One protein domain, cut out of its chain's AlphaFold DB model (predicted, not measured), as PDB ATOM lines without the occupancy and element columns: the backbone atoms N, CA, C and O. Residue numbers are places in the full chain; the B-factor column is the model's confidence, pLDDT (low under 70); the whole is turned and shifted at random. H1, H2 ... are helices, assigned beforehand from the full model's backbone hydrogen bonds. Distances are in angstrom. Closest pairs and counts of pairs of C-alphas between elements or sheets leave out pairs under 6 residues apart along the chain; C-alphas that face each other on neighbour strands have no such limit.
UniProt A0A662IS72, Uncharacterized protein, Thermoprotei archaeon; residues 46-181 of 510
ATOM      1  N   LEU A  46     -23.318  61.299  21.338       58.56
ATOM      2  CA  LEU A  46     -24.382  60.653  20.559       58.56
ATOM      3  C   LEU A  46     -23.981  60.436  19.096       58.56
ATOM      4  O   LEU A  46     -24.373  59.442  18.495       58.56
ATOM      5  N   SER A  47     -23.107  61.280  18.544       51.81
ATOM      6  CA  SER A  47     -22.482  61.042  17.237       51.81
ATOM      7  C   SER A  47     -21.535  59.830  17.231       51.81
ATOM      8  O   SER A  47     -21.399  59.176  16.201       51.81
ATOM      9  N   ASN A  48     -20.932  59.491  18.380       49.16
ATOM     10  CA  ASN A  48     -20.169  58.254  18.586       49.16
ATOM     11  C   ASN A  48     -21.060  57.078  19.025       49.16
ATOM     12  O   ASN A  48     -20.728  55.942  18.726       49.16
ATOM     13  N   ILE A  49     -22.218  57.302  19.652       49.84
ATOM     14  CA  ILE A  49     -23.250  56.270  19.867       49.84
ATOM     15  C   ILE A  49     -23.849  55.851  18.522       49.84
ATOM     16  O   ILE A  49     -24.172  54.691  18.329       49.84
ATOM     17  N   LEU A  50     -23.912  56.738  17.532       53.47
ATOM     18  CA  LEU A  50     -24.321  56.352  16.183       53.47
ATOM     19  C   LEU A  50     -23.255  55.558  15.411       53.47
ATOM     20  O   LEU A  50     -23.596  55.006  14.377       53.47
ATOM     21  N   SER A  51     -21.993  55.468  15.854       52.06
ATOM     22  CA  SER A  51     -20.955  54.654  15.188       52.06
ATOM     23  C   SER A  51     -20.520  53.444  16.024       52.06
ATOM     24  O   SER A  51     -20.510  52.330  15.513       52.06
ATOM     25  N   VAL A  52     -20.267  53.627  17.321       55.72
ATOM     26  CA  VAL A  52     -19.991  52.573  18.318       55.72
ATOM     27  C   VAL A  52     -21.274  51.844  18.735       55.72
ATOM     28  O   VAL A  52     -21.249  50.664  19.084       55.72
ATOM     29  N   GLY A  53     -22.424  52.517  18.678       76.19
ATOM     30  CA  GLY A  53     -23.695  51.923  19.082       76.19
ATOM     31  C   GLY A  53     -24.332  51.023  18.032       76.19
ATOM     32  O   GLY A  53     -25.136  50.197  18.435       76.19
ATOM     33  N   TRP A  54     -23.963  51.073  16.743       86.25
ATOM     34  CA  TRP A  54     -24.457  50.065  15.787       86.25
ATOM     35  C   TRP A  54     -23.957  48.671  16.151       86.25
ATOM     36  O   TRP A  54     -24.755  47.744  16.244       86.25
ATOM     37  N   ASP A  55     -22.656  48.537  16.408       88.19
ATOM     38  CA  ASP A  55     -22.057  47.257  16.781       88.19
ATOM     39  C   ASP A  55     -22.566  46.788  18.149       88.19
ATOM     40  O   ASP A  55     -22.882  45.613  18.317       88.19
ATOM     41  N   ALA A  56     -22.724  47.698  19.118       87.94
ATOM     42  CA  ALA A  56     -23.288  47.366  20.428       87.94
ATOM     43  C   ALA A  56     -24.784  46.996  20.365       87.94
ATOM     44  O   ALA A  56     -25.224  46.079  21.068       87.94
ATOM     45  N   LEU A  57     -25.560  47.671  19.513       89.62
ATOM     46  CA  LEU A  57     -26.970  47.369  19.267       89.62
ATOM     47  C   LEU A  57     -27.107  46.016  18.570       89.62
ATOM     48  O   LEU A  57     -27.861  45.174  19.042       89.62
ATOM     49  N   LEU A  58     -26.327  45.755  17.518       92.88
ATOM     50  CA  LEU A  58     -26.303  44.456  16.840       92.88
ATOM     51  C   LEU A  58     -25.821  43.340  17.758       92.88
ATOM     52  O   LEU A  58     -26.412  42.266  17.767       92.88
ATOM     53  N   ALA A  59     -24.800  43.585  18.579       91.12
ATOM     54  CA  ALA A  59     -24.362  42.624  19.582       91.12
ATOM     55  C   ALA A  59     -25.480  42.325  20.591       91.12
ATOM     56  O   ALA A  59     -25.650  41.172  20.980       91.12
ATOM     57  N   SER A  60     -26.261  43.331  20.993       91.25
ATOM     58  CA  SER A  60     -27.428  43.149  21.864       91.25
ATOM     59  C   SER A  60     -28.548  42.366  21.174       91.25
ATOM     60  O   SER A  60     -29.079  41.433  21.768       91.25
ATOM     61  N   ILE A  61     -28.855  42.672  19.910       92.88
ATOM     62  CA  ILE A  61     -29.839  41.946  19.087       92.88
ATOM     63  C   ILE A  61     -29.432  40.481  18.916       92.88
ATOM     64  O   ILE A  61     -30.249  39.583  19.097       92.88
ATOM     65  N   ASN A  62     -28.156  40.224  18.630       93.19
ATOM     66  CA  ASN A  62     -27.630  38.873  18.462       93.19
ATOM     67  C   ASN A  62     -27.604  38.087  19.787       93.19
ATOM     68  O   ASN A  62     -27.741  36.867  19.768       93.19
ATOM     69  N   LYS A  63     -27.441  38.763  20.935       93.38
ATOM     70  CA  LYS A  63     -27.480  38.139  22.272       93.38
ATOM     71  C   LYS A  63     -28.893  37.886  22.786       93.38
ATOM     72  O   LYS A  63     -29.085  36.951  23.558       93.38
ATOM     73  N   GLN A  64     -29.856  38.728  22.418       96.19
ATOM     74  CA  GLN A  64     -31.243  38.559  22.832       96.19
ATOM     75  C   GLN A  64     -31.812  37.292  22.187       96.19
ATOM     76  O   GLN A  64     -31.736  37.121  20.974       96.19
ATOM     77  N   GLN A  65     -32.357  36.389  22.996       96.44
ATOM     78  CA  GLN A  65     -32.870  35.092  22.547       96.44
ATOM     79  C   GLN A  65     -34.320  35.181  22.069       96.44
ATOM     80  O   GLN A  65     -34.699  34.468  21.146       96.44
ATOM     81  N   ASP A  66     -35.097  36.084  22.665       96.94
ATOM     82  CA  ASP A  66     -36.504  36.286  22.342       96.94
ATOM     83  C   ASP A  66     -36.657  37.166  21.088       96.94
ATOM     84  O   ASP A  66     -36.484  38.389  21.130       96.94
ATOM     85  N   ASN A  67     -36.938  36.526  19.949       97.69
ATOM     86  CA  ASN A  67     -37.132  37.211  18.667       97.69
ATOM     87  C   ASN A  67     -38.452  37.981  18.599       97.69
ATOM     88  O   ASN A  67     -38.521  38.967  17.867       97.69
ATOM     89  N   ASP A  68     -39.451  37.583  19.382       97.31
ATOM     90  CA  ASP A  68     -40.744  38.257  19.451       97.31
ATOM     91  C   ASP A  68     -40.617  39.589  20.184       97.31
ATOM     92  O   ASP A  68     -41.079  40.627  19.704       97.31
ATOM     93  N   TYR A  69     -39.875  39.593  21.294       94.19
ATOM     94  CA  TYR A  69     -39.496  40.828  21.971       94.19
ATOM     95  C   TYR A  69     -38.718  41.771  21.042       94.19
ATOM     96  O   TYR A  69     -39.002  42.967  20.987       94.19
ATOM     97  N   LEU A  70     -37.740  41.250  20.288       96.31
ATOM     98  CA  LEU A  70     -36.977  42.065  19.337       96.31
ATOM     99  C   LEU A  70     -37.861  42.639  18.232       96.31
ATOM    100  O   LEU A  70     -37.704  43.810  17.901       96.31
ATOM    101  N   ALA A  71     -38.777  41.845  17.684       97.62
ATOM    102  CA  ALA A  71     -39.731  42.285  16.676       97.62
ATOM    103  C   ALA A  71     -40.595  43.445  17.187       97.62
ATOM    104  O   ALA A  71     -40.621  44.505  16.559       97.62
ATOM    105  N   ALA A  72     -41.196  43.286  18.373       94.06
ATOM    106  CA  ALA A  72     -42.014  44.315  19.010       94.06
ATOM    107  C   ALA A  72     -41.226  45.609  19.276       94.06
ATOM    108  O   ALA A  72     -41.720  46.707  19.024       94.06
ATOM    109  N   VAL A  73     -39.983  45.498  19.762       91.06
ATOM    110  CA  VAL A  73     -39.119  46.663  20.007       91.06
ATOM    111  C   VAL A  73     -38.703  47.332  18.700       91.06
ATOM    112  O   VAL A  73     -38.730  48.555  18.616       91.06
ATOM    113  N   ILE A  74     -38.311  46.567  17.681       93.75
ATOM    114  CA  ILE A  74     -37.853  47.121  16.404       93.75
ATOM    115  C   ILE A  74     -38.983  47.883  15.712       93.75
ATOM    116  O   ILE A  74     -38.763  49.011  15.286       93.75
ATOM    117  N   GLU A  75     -40.182  47.311  15.626       95.50
ATOM    118  CA  GLU A  75     -41.319  47.994  15.000       95.50
ATOM    119  C   GLU A  75     -41.869  49.138  15.861       95.50
ATOM    120  O   GLU A  75     -42.208  50.197  15.336       95.50
ATOM    121  N   GLY A  76     -41.921  48.965  17.187       91.81
ATOM    122  CA  GLY A  76     -42.473  49.969  18.099       91.81
ATOM    123  C   GLY A  76     -41.551  51.161  18.375       91.81
ATOM    124  O   GLY A  76     -42.037  52.249  18.681       91.81
ATOM    125  N   CYS A  77     -40.231  50.975  18.281       90.75
ATOM    126  CA  CYS A  77     -39.250  51.990  18.680       90.75
ATOM    127  C   CYS A  77     -38.403  52.528  17.525       90.75
ATOM    128  O   CYS A  77     -37.831  53.611  17.667       90.75
ATOM    129  N   PHE A  78     -38.264  51.802  16.409       90.69
ATOM    130  CA  PHE A  78     -37.427  52.235  15.293       90.69
ATOM    131  C   PHE A  78     -38.265  52.636  14.083       90.69
ATOM    132  O   PHE A  78     -39.330  52.104  13.807       90.69
ATOM    133  N   THR A  79     -37.749  53.596  13.318       94.38
ATOM    134  CA  THR A  79     -38.272  53.849  11.972       94.38
ATOM    135  C   THR A  79     -37.864  52.706  11.041       94.38
ATOM    136  O   THR A  79     -36.781  52.132  11.207       94.38
ATOM    137  N   SER A  80     -38.654  52.447  10.001       96.50
ATOM    138  CA  SER A  80     -38.313  51.467   8.961       96.50
ATOM    139  C   SER A  80     -36.955  51.756   8.306       96.50
ATOM    140  O   SER A  80     -36.158  50.839   8.134       96.50
ATOM    141  N   HIS A  81     -36.636  53.027   8.044       95.56
ATOM    142  CA  HIS A  81     -35.341  53.441   7.490       95.56
ATOM    143  C   HIS A  81     -34.160  53.084   8.404       95.56
ATOM    144  O   HIS A  81     -33.164  52.502   7.975       95.56
ATOM    145  N   PHE A  82     -34.276  53.388   9.702       93.25
ATOM    146  CA  PHE A  82     -33.266  52.998  10.688       93.25
ATOM    147  C   PHE A  82     -33.100  51.473  10.755       93.25
ATOM    148  O   PHE A  82     -31.978  50.975  10.827       93.25
ATOM    149  N   THR A  83     -34.205  50.729  10.681       96.06
ATOM    150  CA  THR A  83     -34.191  49.261  10.662       96.06
ATOM    151  C   THR A  83     -33.523  48.714   9.400       96.06
ATOM    152  O   THR A  83     -32.731  47.780   9.489       96.06
ATOM    153  N   ALA A  84     -33.747  49.324   8.236       97.50
ATOM    154  CA  ALA A  84     -33.068  48.962   6.994       97.50
ATOM    155  C   ALA A  84     -31.546  49.173   7.090       97.50
ATOM    156  O   ALA A  84     -30.774  48.259   6.785       97.50
ATOM    157  N   LEU A  85     -31.103  50.320   7.620       95.69
ATOM    158  CA  LEU A  85     -29.685  50.595   7.891       95.69
ATOM    159  C   LEU A  85     -29.063  49.592   8.869       95.69
ATOM    160  O   LEU A  85     -27.916  49.179   8.674       95.69
ATOM    161  N   LEU A  86     -29.806  49.209   9.911       95.25
ATOM    162  CA  LEU A  86     -29.407  48.206  10.898       95.25
ATOM    163  C   LEU A  86     -29.236  46.828  10.250       95.25
ATOM    164  O   LEU A  86     -28.216  46.169  10.446       95.25
ATOM    165  N   PHE A  87     -30.225  46.404   9.462       97.50
ATOM    166  CA  PHE A  87     -30.261  45.091   8.819       97.50
ATOM    167  C   PHE A  87     -29.186  44.961   7.740       97.50
ATOM    168  O   PHE A  87     -28.633  43.880   7.542       97.50
ATOM    169  N   ASN A  88     -28.822  46.067   7.085       97.56
ATOM    170  CA  ASN A  88     -27.794  46.067   6.051       97.56
ATOM    171  C   ASN A  88     -26.362  45.928   6.592       97.56
ATOM    172  O   ASN A  88     -25.417  45.761   5.820       97.56
ATOM    173  N   LYS A  89     -26.160  45.988   7.913       96.44
ATOM    174  CA  LYS A  89     -24.819  45.855   8.486       96.44
ATOM    175  C   LYS A  89     -24.243  44.452   8.232       96.44
ATOM    176  O   LYS A  89     -24.966  43.454   8.325       96.44
ATOM    177  N   PRO A  90     -22.931  44.330   7.955       96.25
ATOM    178  CA  PRO A  90     -22.286  43.032   7.745       96.25
ATOM    179  C   PRO A  90     -22.483  42.050   8.909       96.25
ATOM    180  O   PRO A  90     -22.697  40.865   8.680       96.25
ATOM    181  N   GLN A  91     -22.475  42.550  10.147       95.44
ATOM    182  CA  GLN A  91     -22.615  41.767  11.377       95.44
ATOM    183  C   GLN A  91     -24.059  41.320  11.659       95.44
ATOM    184  O   GLN A  91     -24.284  40.486  12.540       95.44
ATOM    185  N   ALA A  92     -25.041  41.877  10.943       95.69
ATOM    186  CA  ALA A  92     -26.431  41.470  11.057       95.69
ATOM    187  C   ALA A  92     -26.629  40.140  10.311       95.69
ATOM    188  O   ALA A  92     -26.556  40.077   9.076       95.69
ATOM    189  N   GLN A  93     -26.819  39.066  11.079       97.25
ATOM    190  CA  GLN A  93     -26.963  37.707  10.560       97.25
ATOM    191  C   GLN A  93     -28.342  37.525   9.931       97.25
ATOM    192  O   GLN A  93     -29.355  37.696  10.606       97.25
ATOM    193  N   ALA A  94     -28.378  37.149   8.653       97.69
ATOM    194  CA  ALA A  94     -29.615  37.054   7.883       97.69
ATOM    195  C   ALA A  94     -30.667  36.149   8.545       97.69
ATOM    196  O   ALA A  94     -31.817  36.553   8.659       97.69
ATOM    197  N   ASP A  95     -30.256  34.998   9.081       98.25
ATOM    198  CA  ASP A  95     -31.145  34.063   9.783       98.25
ATOM    199  C   ASP A  95     -31.787  34.654  11.040       98.25
ATOM    200  O   ASP A  95     -32.973  34.452  11.309       98.25
ATOM    201  N   LYS A  96     -31.019  35.437  11.804       97.62
ATOM    202  CA  LYS A  96     -31.538  36.127  12.985       97.62
ATOM    203  C   LYS A  96     -32.574  37.172  12.581       97.62
ATOM    204  O   LYS A  96     -33.647  37.228  13.174       97.62
ATOM    205  N   LEU A  97     -32.265  37.968  11.556       98.31
ATOM    206  CA  LEU A  97     -33.174  38.985  11.024       98.31
ATOM    207  C   LEU A  97     -34.450  38.365  10.443       98.31
ATOM    208  O   LEU A  97     -35.540  38.870  10.685       98.31
ATOM    209  N   ALA A  98     -34.320  37.251   9.726       98.44
ATOM    210  CA  ALA A  98     -35.431  36.486   9.181       98.44
ATOM    211  C   ALA A  98     -36.370  35.993  10.285       98.44
ATOM    212  O   ALA A  98     -37.578  36.180  10.181       98.44
ATOM    213  N   SER A  99     -35.824  35.448  11.377       98.50
ATOM    214  CA  SER A  99     -36.635  35.011  12.515       98.50
ATOM    215  C   SER A  99     -37.339  36.175  13.226       98.50
ATOM    216  O   SER A  99     -38.490  36.025  13.623       98.50
ATOM    217  N   ILE A 100     -36.693  37.344  13.331       98.44
ATOM    218  CA  ILE A 100     -37.321  38.574  13.845       98.44
ATOM    219  C   ILE A 100     -38.471  39.017  12.927       98.44
ATOM    220  O   ILE A 100     -39.563  39.289  13.411       98.44
ATOM    221  N   ILE A 101     -38.262  39.050  11.605       98.50
ATOM    222  CA  ILE A 101     -39.317  39.401  10.635       98.50
ATOM    223  C   ILE A 101     -40.473  38.396  10.678       98.50
ATOM    224  O   ILE A 101     -41.635  38.776  10.523       98.50
ATOM    225  N   ASN A 102     -40.176  37.112  10.878       98.56
ATOM    226  CA  ASN A 102     -41.184  36.058  10.919       98.56
ATOM    227  C   ASN A 102     -42.051  36.085  12.183       98.56
ATOM    228  O   ASN A 102     -43.101  35.449  12.190       98.56
ATOM    229  N   SER A 103     -41.647  36.825  13.218       98.44
ATOM    230  CA  SER A 103     -42.437  37.024  14.431       98.44
ATOM    231  C   SER A 103     -43.845  37.545  14.124       98.44
ATOM    232  O   SER A 103     -44.052  38.329  13.190       98.44
ATOM    233  N   GLU A 104     -44.818  37.151  14.946       97.94
ATOM    234  CA  GLU A 104     -46.181  37.696  14.916       97.94
ATOM    235  C   GLU A 104     -46.234  39.167  15.367       97.94
ATOM    236  O   GLU A 104     -47.156  39.887  14.991       97.94
ATOM    237  N   TYR A 105     -45.224  39.629  16.115       97.69
ATOM    238  CA  TYR A 105     -45.130  41.005  16.613       97.69
ATOM    239  C   TYR A 105     -44.484  41.980  15.625       97.69
ATOM    240  O   TYR A 105     -44.491  43.179  15.894       97.69
ATOM    241  N   MET A 106     -43.937  41.488  14.504       98.38
ATOM    242  CA  MET A 106     -43.569  42.340  13.373       98.38
ATOM    243  C   MET A 106     -44.651  42.244  12.300       98.38
ATOM    244  O   MET A 106     -44.922  41.159  11.795       98.38
ATOM    245  N   THR A 107     -45.271  43.336  11.886       98.44
ATOM    246  CA  THR A 107     -46.261  43.318  10.811       98.44
ATOM    247  C   THR A 107     -45.596  43.091   9.452       98.44
ATOM    248  O   THR A 107     -44.452  43.479   9.201       98.44
ATOM    249  N   ALA A 108     -46.321  42.449   8.530       98.56
ATOM    250  CA  ALA A 108     -45.848  42.293   7.155       98.56
ATOM    251  C   ALA A 108     -45.671  43.652   6.455       98.56
ATOM    252  O   ALA A 108     -44.755  43.806   5.653       98.56
ATOM    253  N   ASP A 109     -46.502  44.639   6.803       98.69
ATOM    254  CA  ASP A 109     -46.441  45.996   6.263       98.69
ATOM    255  C   ASP A 109     -45.181  46.745   6.692       98.69
ATOM    256  O   ASP A 109     -44.560  47.408   5.861       98.69
ATOM    257  N   TYR A 110     -44.775  46.620   7.959       98.38
ATOM    258  CA  TYR A 110     -43.529  47.211   8.434       98.38
ATOM    259  C   TYR A 110     -42.314  46.540   7.787       98.38
ATOM    260  O   TYR A 110     -41.439  47.223   7.247       98.38
ATOM    261  N   ALA A 111     -42.286  45.202   7.754       98.62
ATOM    262  CA  ALA A 111     -41.230  44.452   7.075       98.62
ATOM    263  C   ALA A 111     -41.139  44.813   5.579       98.62
ATOM    264  O   ALA A 111     -40.040  45.001   5.057       98.62
ATOM    265  N   ALA A 112     -42.276  44.997   4.901       98.69
ATOM    266  CA  ALA A 112     -42.334  45.478   3.525       98.69
ATOM    267  C   ALA A 112     -41.721  46.876   3.370       98.69
ATOM    268  O   ALA A 112     -40.913  47.074   2.464       98.69
ATOM    269  N   THR A 113     -42.016  47.826   4.269       98.50
ATOM    270  CA  THR A 113     -41.369  49.152   4.254       98.50
ATOM    271  C   THR A 113     -39.854  49.050   4.437       98.50
ATOM    272  O   THR A 113     -39.116  49.758   3.756       98.50
ATOM    273  N   VAL A 114     -39.377  48.166   5.320       98.62
ATOM    274  CA  VAL A 114     -37.936  47.932   5.538       98.62
ATOM    275  C   VAL A 114     -37.267  47.368   4.280       98.62
ATOM    276  O   VAL A 114     -36.215  47.863   3.885       98.62
ATOM    277  N   LEU A 115     -37.874  46.376   3.616       98.62
ATOM    278  CA  LEU A 115     -37.347  45.808   2.363       98.62
ATOM    279  C   LEU A 115     -37.414  46.783   1.177       98.62
ATOM    280  O   LEU A 115     -36.621  46.680   0.232       98.62
ATOM    281  N   ASN A 116     -38.362  47.720   1.224       98.62
ATOM    282  CA  ASN A 116     -38.520  48.757   0.215       98.62
ATOM    283  C   ASN A 116     -37.465  49.867   0.321       98.62
ATOM    284  O   ASN A 116     -37.226  50.591  -0.646       98.62
ATOM    285  N   ASP A 117     -36.843  50.023   1.489       98.44
ATOM    286  CA  ASP A 117     -35.863  51.072   1.730       98.44
ATOM    287  C   ASP A 117     -34.551  50.797   0.975       98.44
ATOM    288  O   ASP A 117     -33.938  49.733   1.084       98.44
ATOM    289  N   THR A 118     -34.078  51.790   0.219       98.12
ATOM    290  CA  THR A 118     -32.868  51.675  -0.611       98.12
ATOM    291  C   THR A 118     -31.580  51.521   0.196       98.12
ATOM    292  O   THR A 118     -30.549  51.163  -0.370       98.12
ATOM    293  N   SER A 119     -31.604  51.806   1.502       97.75
ATOM    294  CA  SER A 119     -30.456  51.598   2.384       97.75
ATOM    295  C   SER A 119     -30.217  50.127   2.731       97.75
ATOM    296  O   SER A 119     -29.103  49.799   3.142       97.75
ATOM    297  N   LEU A 120     -31.206  49.245   2.532       98.19
ATOM    298  CA  LEU A 120     -31.026  47.797   2.586       98.19
ATOM    299  C   LEU A 120     -30.609  47.291   1.201       98.19
ATOM    300  O   LEU A 120     -31.297  47.526   0.207       98.19
ATOM    301  N   SER A 121     -29.474  46.598   1.098       98.44
ATOM    302  CA  SER A 121     -29.038  46.060  -0.193       98.44
ATOM    303  C   SER A 121     -29.968  44.938  -0.670       98.44
ATOM    304  O   SER A 121     -30.637  44.273   0.130       98.44
ATOM    305  N   ILE A 122     -30.003  44.711  -1.986       98.50
ATOM    306  CA  ILE A 122     -30.715  43.561  -2.558       98.50
ATOM    307  C   ILE A 122     -30.124  42.260  -2.004       98.50
ATOM    308  O   ILE A 122     -30.876  41.447  -1.483       98.50
ATOM    309  N   ASP A 123     -28.797  42.113  -1.984       98.38
ATOM    310  CA  ASP A 123     -28.126  40.906  -1.476       98.38
ATOM    311  C   ASP A 123     -28.499  40.584  -0.027       98.38
ATOM    312  O   ASP A 123     -28.765  39.431   0.317       98.38
ATOM    313  N   LYS A 124     -28.572  41.602   0.842       98.25
ATOM    314  CA  LYS A 124     -29.001  41.390   2.227       98.25
ATOM    315  C   LYS A 124     -30.485  41.031   2.298       98.25
ATOM    316  O   LYS A 124     -30.840  40.139   3.065       98.25
ATOM    317  N   SER A 125     -31.332  41.678   1.495       98.56
ATOM    318  CA  SER A 125     -32.757  41.329   1.393       98.56
ATOM    319  C   SER A 125     -32.930  39.863   0.987       98.56
ATOM    320  O   SER A 125     -33.685  39.140   1.628       98.56
ATOM    321  N   LEU A 126     -32.171  39.398  -0.009       98.31
ATOM    322  CA  LEU A 126     -32.174  38.006  -0.460       98.31
ATOM    323  C   LEU A 126     -31.717  37.037   0.622       98.31
ATOM    324  O   LEU A 126     -32.382  36.033   0.852       98.31
ATOM    325  N   ALA A 127     -30.619  37.342   1.316       98.25
ATOM    326  CA  ALA A 127     -30.124  36.486   2.387       98.25
ATOM    327  C   ALA A 127     -31.177  36.300   3.494       98.25
ATOM    328  O   ALA A 127     -31.355  35.194   3.997       98.25
ATOM    329  N   ILE A 128     -31.894  37.372   3.854       98.50
ATOM    330  CA  ILE A 128     -32.990  37.330   4.832       98.50
ATOM    331  C   ILE A 128     -34.156  36.495   4.294       98.50
ATOM    332  O   ILE A 128     -34.639  35.595   4.975       98.50
ATOM    333  N   LEU A 129     -34.607  36.781   3.070       98.50
ATOM    334  CA  LEU A 129     -35.775  36.136   2.469       98.50
ATOM    335  C   LEU A 129     -35.555  34.644   2.167       98.50
ATOM    336  O   LEU A 129     -36.497  33.857   2.235       98.50
ATOM    337  N   ASN A 130     -34.318  34.241   1.879       98.19
ATOM    338  CA  ASN A 130     -33.946  32.849   1.631       98.19
ATOM    339  C   ASN A 130     -33.810  32.018   2.917       98.19
ATOM    340  O   ASN A 130     -33.752  30.792   2.852       98.19
ATOM    341  N   SER A 131     -33.773  32.651   4.090       98.19
ATOM    342  CA  SER A 131     -33.626  31.943   5.359       98.19
ATOM    343  C   SER A 131     -34.797  30.994   5.639       98.19
ATOM    344  O   SER A 131     -35.964  31.353   5.475       98.19
ATOM    345  N   MET A 132     -34.490  29.801   6.157       97.94
ATOM    346  CA  MET A 132     -35.487  28.825   6.623       97.94
ATOM    347  C   MET A 132     -36.298  29.301   7.842       97.94
ATOM    348  O   MET A 132     -37.318  28.702   8.171       97.94
ATOM    349  N   TYR A 133     -35.854  30.361   8.528       98.19
ATOM    350  CA  TYR A 133     -36.556  30.928   9.686       98.19
ATOM    351  C   TYR A 133     -37.640  31.943   9.306       98.19
ATOM    352  O   TYR A 133     -38.322  32.457  10.195       98.19
ATOM    353  N   LEU A 134     -37.803  32.232   8.013       98.31
ATOM    354  CA  LEU A 134     -38.893  33.036   7.481       98.31
ATOM    355  C   LEU A 134     -39.877  32.136   6.741       98.31
ATOM    356  O   LEU A 134     -39.497  31.442   5.802       98.31
ATOM    357  N   SER A 135     -41.140  32.142   7.166       98.44
ATOM    358  CA  SER A 135     -42.156  31.274   6.572       98.44
ATOM    359  C   SER A 135     -42.625  31.791   5.204       98.44
ATOM    360  O   SER A 135     -42.764  33.009   5.028       98.44
ATOM    361  N   PRO A 136     -43.012  30.899   4.272       98.56
ATOM    362  CA  PRO A 136     -43.552  31.311   2.975       98.56
ATOM    363  C   PRO A 136     -44.792  32.203   3.110       98.56
ATOM    364  O   PRO A 136     -44.957  33.182   2.386       98.56
ATOM    365  N   SER A 137     -45.648  31.930   4.103       98.50
ATOM    366  CA  SER A 137     -46.840  32.744   4.379       98.50
ATOM    367  C   SER A 137     -46.500  34.198   4.736       98.50
ATOM    368  O   SER A 137     -47.164  35.131   4.264       98.50
ATOM    369  N   LYS A 138     -45.426  34.409   5.510       98.56
ATOM    370  CA  LYS A 138     -44.935  35.743   5.851       98.56
ATOM    371  C   LYS A 138     -44.347  36.435   4.628       98.56
ATOM    372  O   LYS A 138     -44.668  37.598   4.396       98.56
ATOM    373  N   VAL A 139     -43.569  35.718   3.811       98.75
ATOM    374  CA  VAL A 139     -43.021  36.249   2.553       98.75
ATOM    375  C   VAL A 139     -44.137  36.707   1.616       98.75
ATOM    376  O   VAL A 139     -44.114  37.857   1.178       98.75
ATOM    377  N   ARG A 140     -45.163  35.877   1.374       98.62
ATOM    378  CA  ARG A 140     -46.324  36.258   0.549       98.62
ATOM    379  C   ARG A 140     -47.004  37.517   1.084       98.62
ATOM    380  O   ARG A 140     -47.361  38.395   0.301       98.62
ATOM    381  N   SER A 141     -47.169  37.624   2.405       98.62
ATOM    382  CA  SER A 141     -47.795  38.789   3.047       98.62
ATOM    383  C   SER A 141     -46.974  40.064   2.835       98.62
ATOM    384  O   SER A 141     -47.528  41.094   2.463       98.62
ATOM    385  N   ILE A 142     -45.649  39.982   2.981       98.75
ATOM    386  CA  ILE A 142     -44.719  41.092   2.717       98.75
ATOM    387  C   ILE A 142     -44.793  41.519   1.244       98.75
ATOM    388  O   ILE A 142     -44.970  42.699   0.952       98.75
ATOM    389  N   PHE A 143     -44.742  40.563   0.313       98.69
ATOM    390  CA  PHE A 143     -44.856  40.816  -1.130       98.69
ATOM    391  C   PHE A 143     -46.276  41.166  -1.589       98.69
ATOM    392  O   PHE A 143     -46.486  41.483  -2.759       98.69
ATOM    393  N   SER A 144     -47.261  41.125  -0.692       98.56
ATOM    394  CA  SER A 144     -48.622  41.597  -0.958       98.56
ATOM    395  C   SER A 144     -48.900  42.980  -0.376       98.56
ATOM    396  O   SER A 144     -49.901  43.602  -0.736       98.56
ATOM    397  N   SER A 145     -48.025  43.472   0.503       98.50
ATOM    398  CA  SER A 145     -48.143  44.796   1.100       98.50
ATOM    399  C   SER A 145     -47.932  45.886   0.056       98.50
ATOM    400  O   SER A 145     -47.001  45.830  -0.747       98.50
ATOM    401  N   THR A 146     -48.748  46.937   0.103       98.38
ATOM    402  CA  THR A 146     -48.567  48.135  -0.730       98.38
ATOM    403  C   THR A 146     -47.343  48.962  -0.336       98.38
ATOM    404  O   THR A 146     -46.952  49.857  -1.082       98.38
ATOM    405  N   ASN A 147     -46.732  48.676   0.819       98.50
ATOM    406  CA  ASN A 147     -45.528  49.363   1.283       98.50
ATOM    407  C   ASN A 147     -44.248  48.871   0.598       98.50
ATOM    408  O   ASN A 147     -43.222  49.550   0.678       98.50
ATOM    409  N   LEU A 148     -44.297  47.716  -0.073       98.56
ATOM    410  CA  LEU A 148     -43.238  47.263  -0.962       98.56
ATOM    411  C   LEU A 148     -43.560  47.743  -2.375       98.56
ATOM    412  O   LEU A 148     -44.511  47.277  -2.994       98.56
ATOM    413  N   ALA A 149     -42.774  48.677  -2.905       98.38
ATOM    414  CA  ALA A 149     -43.001  49.162  -4.257       98.38
ATOM    415  C   ALA A 149     -42.798  48.020  -5.263       98.38
ATOM    416  O   ALA A 149     -41.786  47.318  -5.220       98.38
ATOM    417  N   ARG A 150     -43.713  47.885  -6.227       98.12
ATOM    418  CA  ARG A 150     -43.638  46.878  -7.301       98.12
ATOM    419  C   ARG A 150     -42.272  46.813  -7.996       98.12
ATOM    420  O   ARG A 150     -41.758  45.723  -8.221       98.12
ATOM    421  N   ALA A 151     -41.659  47.963  -8.295       98.25
ATOM    422  CA  ALA A 151     -40.326  48.008  -8.905       98.25
ATOM    423  C   ALA A 151     -39.265  47.331  -8.021       98.25
ATOM    424  O   ALA A 151     -38.469  46.529  -8.497       98.25
ATOM    425  N   ARG A 152     -39.316  47.580  -6.710       98.19
ATOM    426  CA  ARG A 152     -38.403  46.972  -5.747       98.19
ATOM    427  C   ARG A 152     -38.668  45.477  -5.562       98.19
ATOM    428  O   ARG A 152     -37.714  44.708  -5.496       98.19
ATOM    429  N   ALA A 153     -39.933  45.053  -5.529       98.56
ATOM    430  CA  ALA A 153     -40.298  43.633  -5.509       98.56
ATOM    431  C   ALA A 153     -39.742  42.891  -6.735       98.56
ATOM    432  O   ALA A 153     -39.153  41.819  -6.592       98.56
ATOM    433  N   LYS A 154     -39.870  43.491  -7.927       98.44
ATOM    434  CA  LYS A 154     -39.302  42.971  -9.175       98.44
ATOM    435  C   LYS A 154     -37.780  42.818  -9.090       98.44
ATOM    436  O   LYS A 154     -37.278  41.757  -9.447       98.44
ATOM    437  N   ASP A 155     -37.063  43.836  -8.613       98.50
ATOM    438  CA  ASP A 155     -35.596  43.790  -8.496       98.50
ATOM    439  C   ASP A 155     -35.129  42.686  -7.538       98.50
ATOM    440  O   ASP A 155     -34.165  41.975  -7.827       98.50
ATOM    441  N   ILE A 156     -35.836  42.503  -6.417       98.62
ATOM    442  CA  ILE A 156     -35.552  41.417  -5.471       98.62
ATOM    443  C   ILE A 156     -35.797  40.055  -6.135       98.62
ATOM    444  O   ILE A 156     -34.935  39.185  -6.054       98.62
ATOM    445  N   ILE A 157     -36.929  39.858  -6.818       98.56
ATOM    446  CA  ILE A 157     -37.255  38.581  -7.477       98.56
ATOM    447  C   ILE A 157     -36.261  38.252  -8.599       98.56
ATOM    448  O   ILE A 157     -35.800  37.113  -8.676       98.56
ATOM    449  N   ASP A 158     -35.883  39.226  -9.434       98.31
ATOM    450  CA  ASP A 158     -34.893  39.026 -10.504       98.31
ATOM    451  C   ASP A 158     -33.537  38.589  -9.933       98.31
ATOM    452  O   ASP A 158     -32.944  37.604 -10.382       98.31
ATOM    453  N   ALA A 159     -33.077  39.265  -8.877       98.19
ATOM    454  CA  ALA A 159     -31.831  38.912  -8.211       98.19
ATOM    455  C   ALA A 159     -31.903  37.534  -7.523       98.19
ATOM    456  O   ALA A 159     -30.935  36.776  -7.571       98.19
ATOM    457  N   TRP A 160     -33.051  37.165  -6.941       98.12
ATOM    458  CA  TRP A 160     -33.244  35.855  -6.308       98.12
ATOM    459  C   TRP A 160     -33.224  34.709  -7.322       98.12
ATOM    460  O   TRP A 160     -32.584  33.679  -7.101       98.12
ATOM    461  N   ILE A 161     -33.898  34.887  -8.459       97.56
ATOM    462  CA  ILE A 161     -33.898  33.897  -9.540       97.56
ATOM    463  C   ILE A 161     -32.484  33.744 -10.102       97.56
ATOM    464  O   ILE A 161     -32.043  32.613 -10.296       97.56
ATOM    465  N   SER A 162     -31.772  34.860 -10.290       97.44
ATOM    466  CA  SER A 162     -30.409  34.896 -10.834       97.44
ATOM    467  C   SER A 162     -29.355  34.279  -9.909       97.44
ATOM    468  O   SER A 162     -28.316  33.830 -10.389       97.44
ATOM    469  N   ASN A 163     -29.597  34.245  -8.596       97.19
ATOM    470  CA  ASN A 163     -28.680  33.635  -7.642       97.19
ATOM    471  C   ASN A 163     -28.980  32.139  -7.466       97.19
ATOM    472  O   ASN A 163     -29.853  31.745  -6.691       97.19
ATOM    473  N   ILE A 164     -28.220  31.309  -8.180       95.38
ATOM    474  CA  ILE A 164     -28.366  29.848  -8.191       95.38
ATOM    475  C   ILE A 164     -28.052  29.174  -6.845       95.38
ATOM    476  O   ILE A 164     -28.477  28.044  -6.639       95.38
ATOM    477  N   GLU A 165     -27.356  29.851  -5.926       96.44
ATOM    478  CA  GLU A 165     -27.009  29.308  -4.602       96.44
ATOM    479  C   GLU A 165     -28.184  29.380  -3.608       96.44
ATOM    480  O   GLU A 165     -28.149  28.770  -2.540       96.44
ATOM    481  N   LEU A 166     -29.234  30.143  -3.932       93.38
ATOM    482  CA  LEU A 166     -30.407  30.305  -3.074       93.38
ATOM    483  C   LEU A 166     -31.453  29.236  -3.410       93.38
ATOM    484  O   LEU A 166     -32.079  29.295  -4.465       93.38
ATOM    485  N   GLU A 167     -31.665  28.269  -2.522       94.94
ATOM    486  CA  GLU A 167     -32.505  27.088  -2.795       94.94
ATOM    487  C   GLU A 167     -33.872  27.092  -2.089       94.94
ATOM    488  O   GLU A 167     -34.629  26.129  -2.204       94.94
ATOM    489  N   ASN A 168     -34.239  28.158  -1.366       97.38
ATOM    490  CA  ASN A 168     -35.535  28.226  -0.685       97.38
ATOM    491  C   ASN A 168     -36.670  28.584  -1.665       97.38
ATOM    492  O   ASN A 168     -37.173  29.712  -1.703       97.38
ATOM    493  N   TYR A 169     -37.049  27.603  -2.489       97.75
ATOM    494  CA  TYR A 169     -38.072  27.749  -3.523       97.75
ATOM    495  C   TYR A 169     -39.461  28.052  -2.963       97.75
ATOM    496  O   TYR A 169     -40.213  28.760  -3.627       97.75
ATOM    497  N   ASP A 170     -39.784  27.596  -1.750       98.44
ATOM    498  CA  ASP A 170     -41.069  27.893  -1.107       98.44
ATOM    499  C   ASP A 170     -41.221  29.399  -0.867       98.44
ATOM    500  O   ASP A 170     -42.247  29.994  -1.213       98.44
ATOM    501  N   ASN A 171     -40.182  30.040  -0.324       98.50
ATOM    502  CA  ASN A 171     -40.198  31.478  -0.085       98.50
ATOM    503  C   ASN A 171     -40.175  32.276  -1.397       98.50
ATOM    504  O   ASN A 171     -40.905  33.260  -1.519       98.50
ATOM    505  N   LEU A 172     -39.402  31.850  -2.403       98.38
ATOM    506  CA  LEU A 172     -39.393  32.507  -3.716       98.38
ATOM    507  C   LEU A 172     -40.753  32.392  -4.425       98.38
ATOM    508  O   LEU A 172     -41.276  33.385  -4.929       98.38
ATOM    509  N   ALA A 173     -41.363  31.207  -4.430       98.44
ATOM    510  CA  ALA A 173     -42.688  30.987  -5.000       98.44
ATOM    511  C   ALA A 173     -43.760  31.814  -4.273       98.44
ATOM    512  O   ALA A 173     -44.598  32.441  -4.921       98.44
ATOM    513  N   ALA A 174     -43.687  31.906  -2.941       98.62
ATOM    514  CA  ALA A 174     -44.557  32.772  -2.151       98.62
ATOM    515  C   ALA A 174     -44.364  34.270  -2.454       98.62
ATOM    516  O   ALA A 174     -45.346  35.014  -2.508       98.62
ATOM    517  N   ALA A 175     -43.124  34.718  -2.670       98.62
ATOM    518  CA  ALA A 175     -42.825  36.090  -3.078       98.62
ATOM    519  C   ALA A 175     -43.430  36.407  -4.452       98.62
ATOM    520  O   ALA A 175     -44.078  37.441  -4.619       98.62
ATOM    521  N   ILE A 176     -43.268  35.491  -5.414       98.50
ATOM    522  CA  ILE A 176     -43.853  35.596  -6.755       98.50
ATOM    523  C   ILE A 176     -45.380  35.622  -6.686       98.50
ATOM    524  O   ILE A 176     -45.992  36.348  -7.459       98.50
ATOM    525  N   ASP A 177     -46.003  34.876  -5.773       98.56
ATOM    526  CA  ASP A 177     -47.459  34.844  -5.605       98.56
ATOM    527  C   ASP A 177     -48.042  36.158  -5.052       98.56
ATOM    528  O   ASP A 177     -49.201  36.487  -5.321       98.56
ATOM    529  N   GLY A 178     -47.232  36.956  -4.347       98.31
ATOM    530  CA  GLY A 178     -47.639  38.241  -3.780       98.31
ATOM    531  C   GLY A 178     -48.143  39.258  -4.816       98.31
ATOM    532  O   GLY A 178     -47.799  39.229  -6.002       98.31
ATOM    533  N   SER A 179     -48.997  40.187  -4.377       98.31
ATOM    534  CA  SER A 179     -49.651  41.162  -5.269       98.31
ATOM    535  C   SER A 179     -48.692  42.184  -5.898       98.31
ATOM    536  O   SER A 179     -48.970  42.671  -6.994       98.31
ATOM    537  N   GLN A 180     -47.547  42.463  -5.263       98.25
ATOM    538  CA  GLN A 180     -46.509  43.355  -5.801       98.25
ATOM    539  C   GLN A 180     -45.637  42.690  -6.872       98.25
ATOM    540  O   GLN A 180     -44.988  43.389  -7.648       98.25
ATOM    541  N   ALA A 181     -45.637  41.358  -6.958       97.94
ATOM    542  CA  ALA A 181     -44.985  40.614  -8.028       97.94
ATOM    543  C   ALA A 181     -45.953  40.474  -9.208       97.94
ATOM    544  O   ALA A 181     -46.773  39.560  -9.269       97.94
TER     545      ALA A 181
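Overview. This is residues 46 to 181 of the 510 residues of an uncharacterized protein of Thermoprotei archaeon (UniProt A0A662IS72). Short helices are wound in stacked turns along one long axis: H2, H4, H6 and H8 follow one another in one row and H3, H5, H7 and H9 in a second row, with neighbours in a row mostly crossed. The longest helix, H1, makes one end of the stack, and the helical hairpin H8 and H9 makes the other. The printed part has 136 residues with nine named helices, H1 to H9 in chain order, and no named strand; the class is all helix. The whole is compact, with a radius of gyration of the C-alphas of 14.1 A, and elongated in outline, spanning 42 by 27 by 25 A.

Along the chain. H1, residues 46 to 63, runs 22.8 A from C-alpha 46 at (-24.382, 60.653, 20.559) to C-alpha 63 at (-27.480, 38.139, 22.272), with a kink of 50 degrees near residue 53. H2 is residues 67 to 77, 14.9 A long, and H3 is residues 80 to 87. H4 is residues 94 to 102, H5 residues 108 to 116, H6 residues 122 to 129 and H7 residues 136 to 142. H8, residues 150 to 162, is 18.2 A long. H9, residues 169 to 177, ends at C-alpha 177 at (-47.459, 34.844, -5.605).

Arrangement. H1 touches no helix but is near H2, H3 and H4; its closest C-alphas to H2 are those of Ile 61 and Leu 70, 7.1 A apart. H2 touches H4 about perpendicular at 75 degrees, closest at the C-alphas of Asn 67 and Ile 100, 5.0 A. H4 touches H6 at a steep tilt of 60 degrees, closest at Ala 94 and Ile 128, C-alphas 4.6 A apart. H8 touches H6 with residues 155 to 160 alone, about perpendicular at 81 degrees; the C-alphas of Ile 122 and Ile 156 are closest, 6.0 A. H3 touches H5, only just about perpendicular at 70.2 degrees, with the C-alphas of Ser 80 and Val 114 closest at 4.9 A. H5 touches H7, closest at the C-alphas of Ala 108 and Ile 142, 4.7 A. H7 touches H9, closest at the C-alphas of Pro 136 and Asn 171, 4.5 A. H8 and H9 form a helical hairpin, opposite ways at a shallow tilt of 28 degrees; H8 touches H9 with residues 157 to 160 alone, the closest C-alphas being those of Ile 157 and Ile 176, 7.3 A. H7 and H8 are apart. Every O i to N i+4 pair is within hydrogen-bond range in H2 to H9, and 11 of 14 in H1.

Size, cuts and confidence. The C-alphas farthest apart, those of Leu 46 and Asp 177, are 43.4 A from each other. The printed part has no cut and no long link. The mean pLDDT of the printed part is 94.5; residues 46 to 52 are under 70.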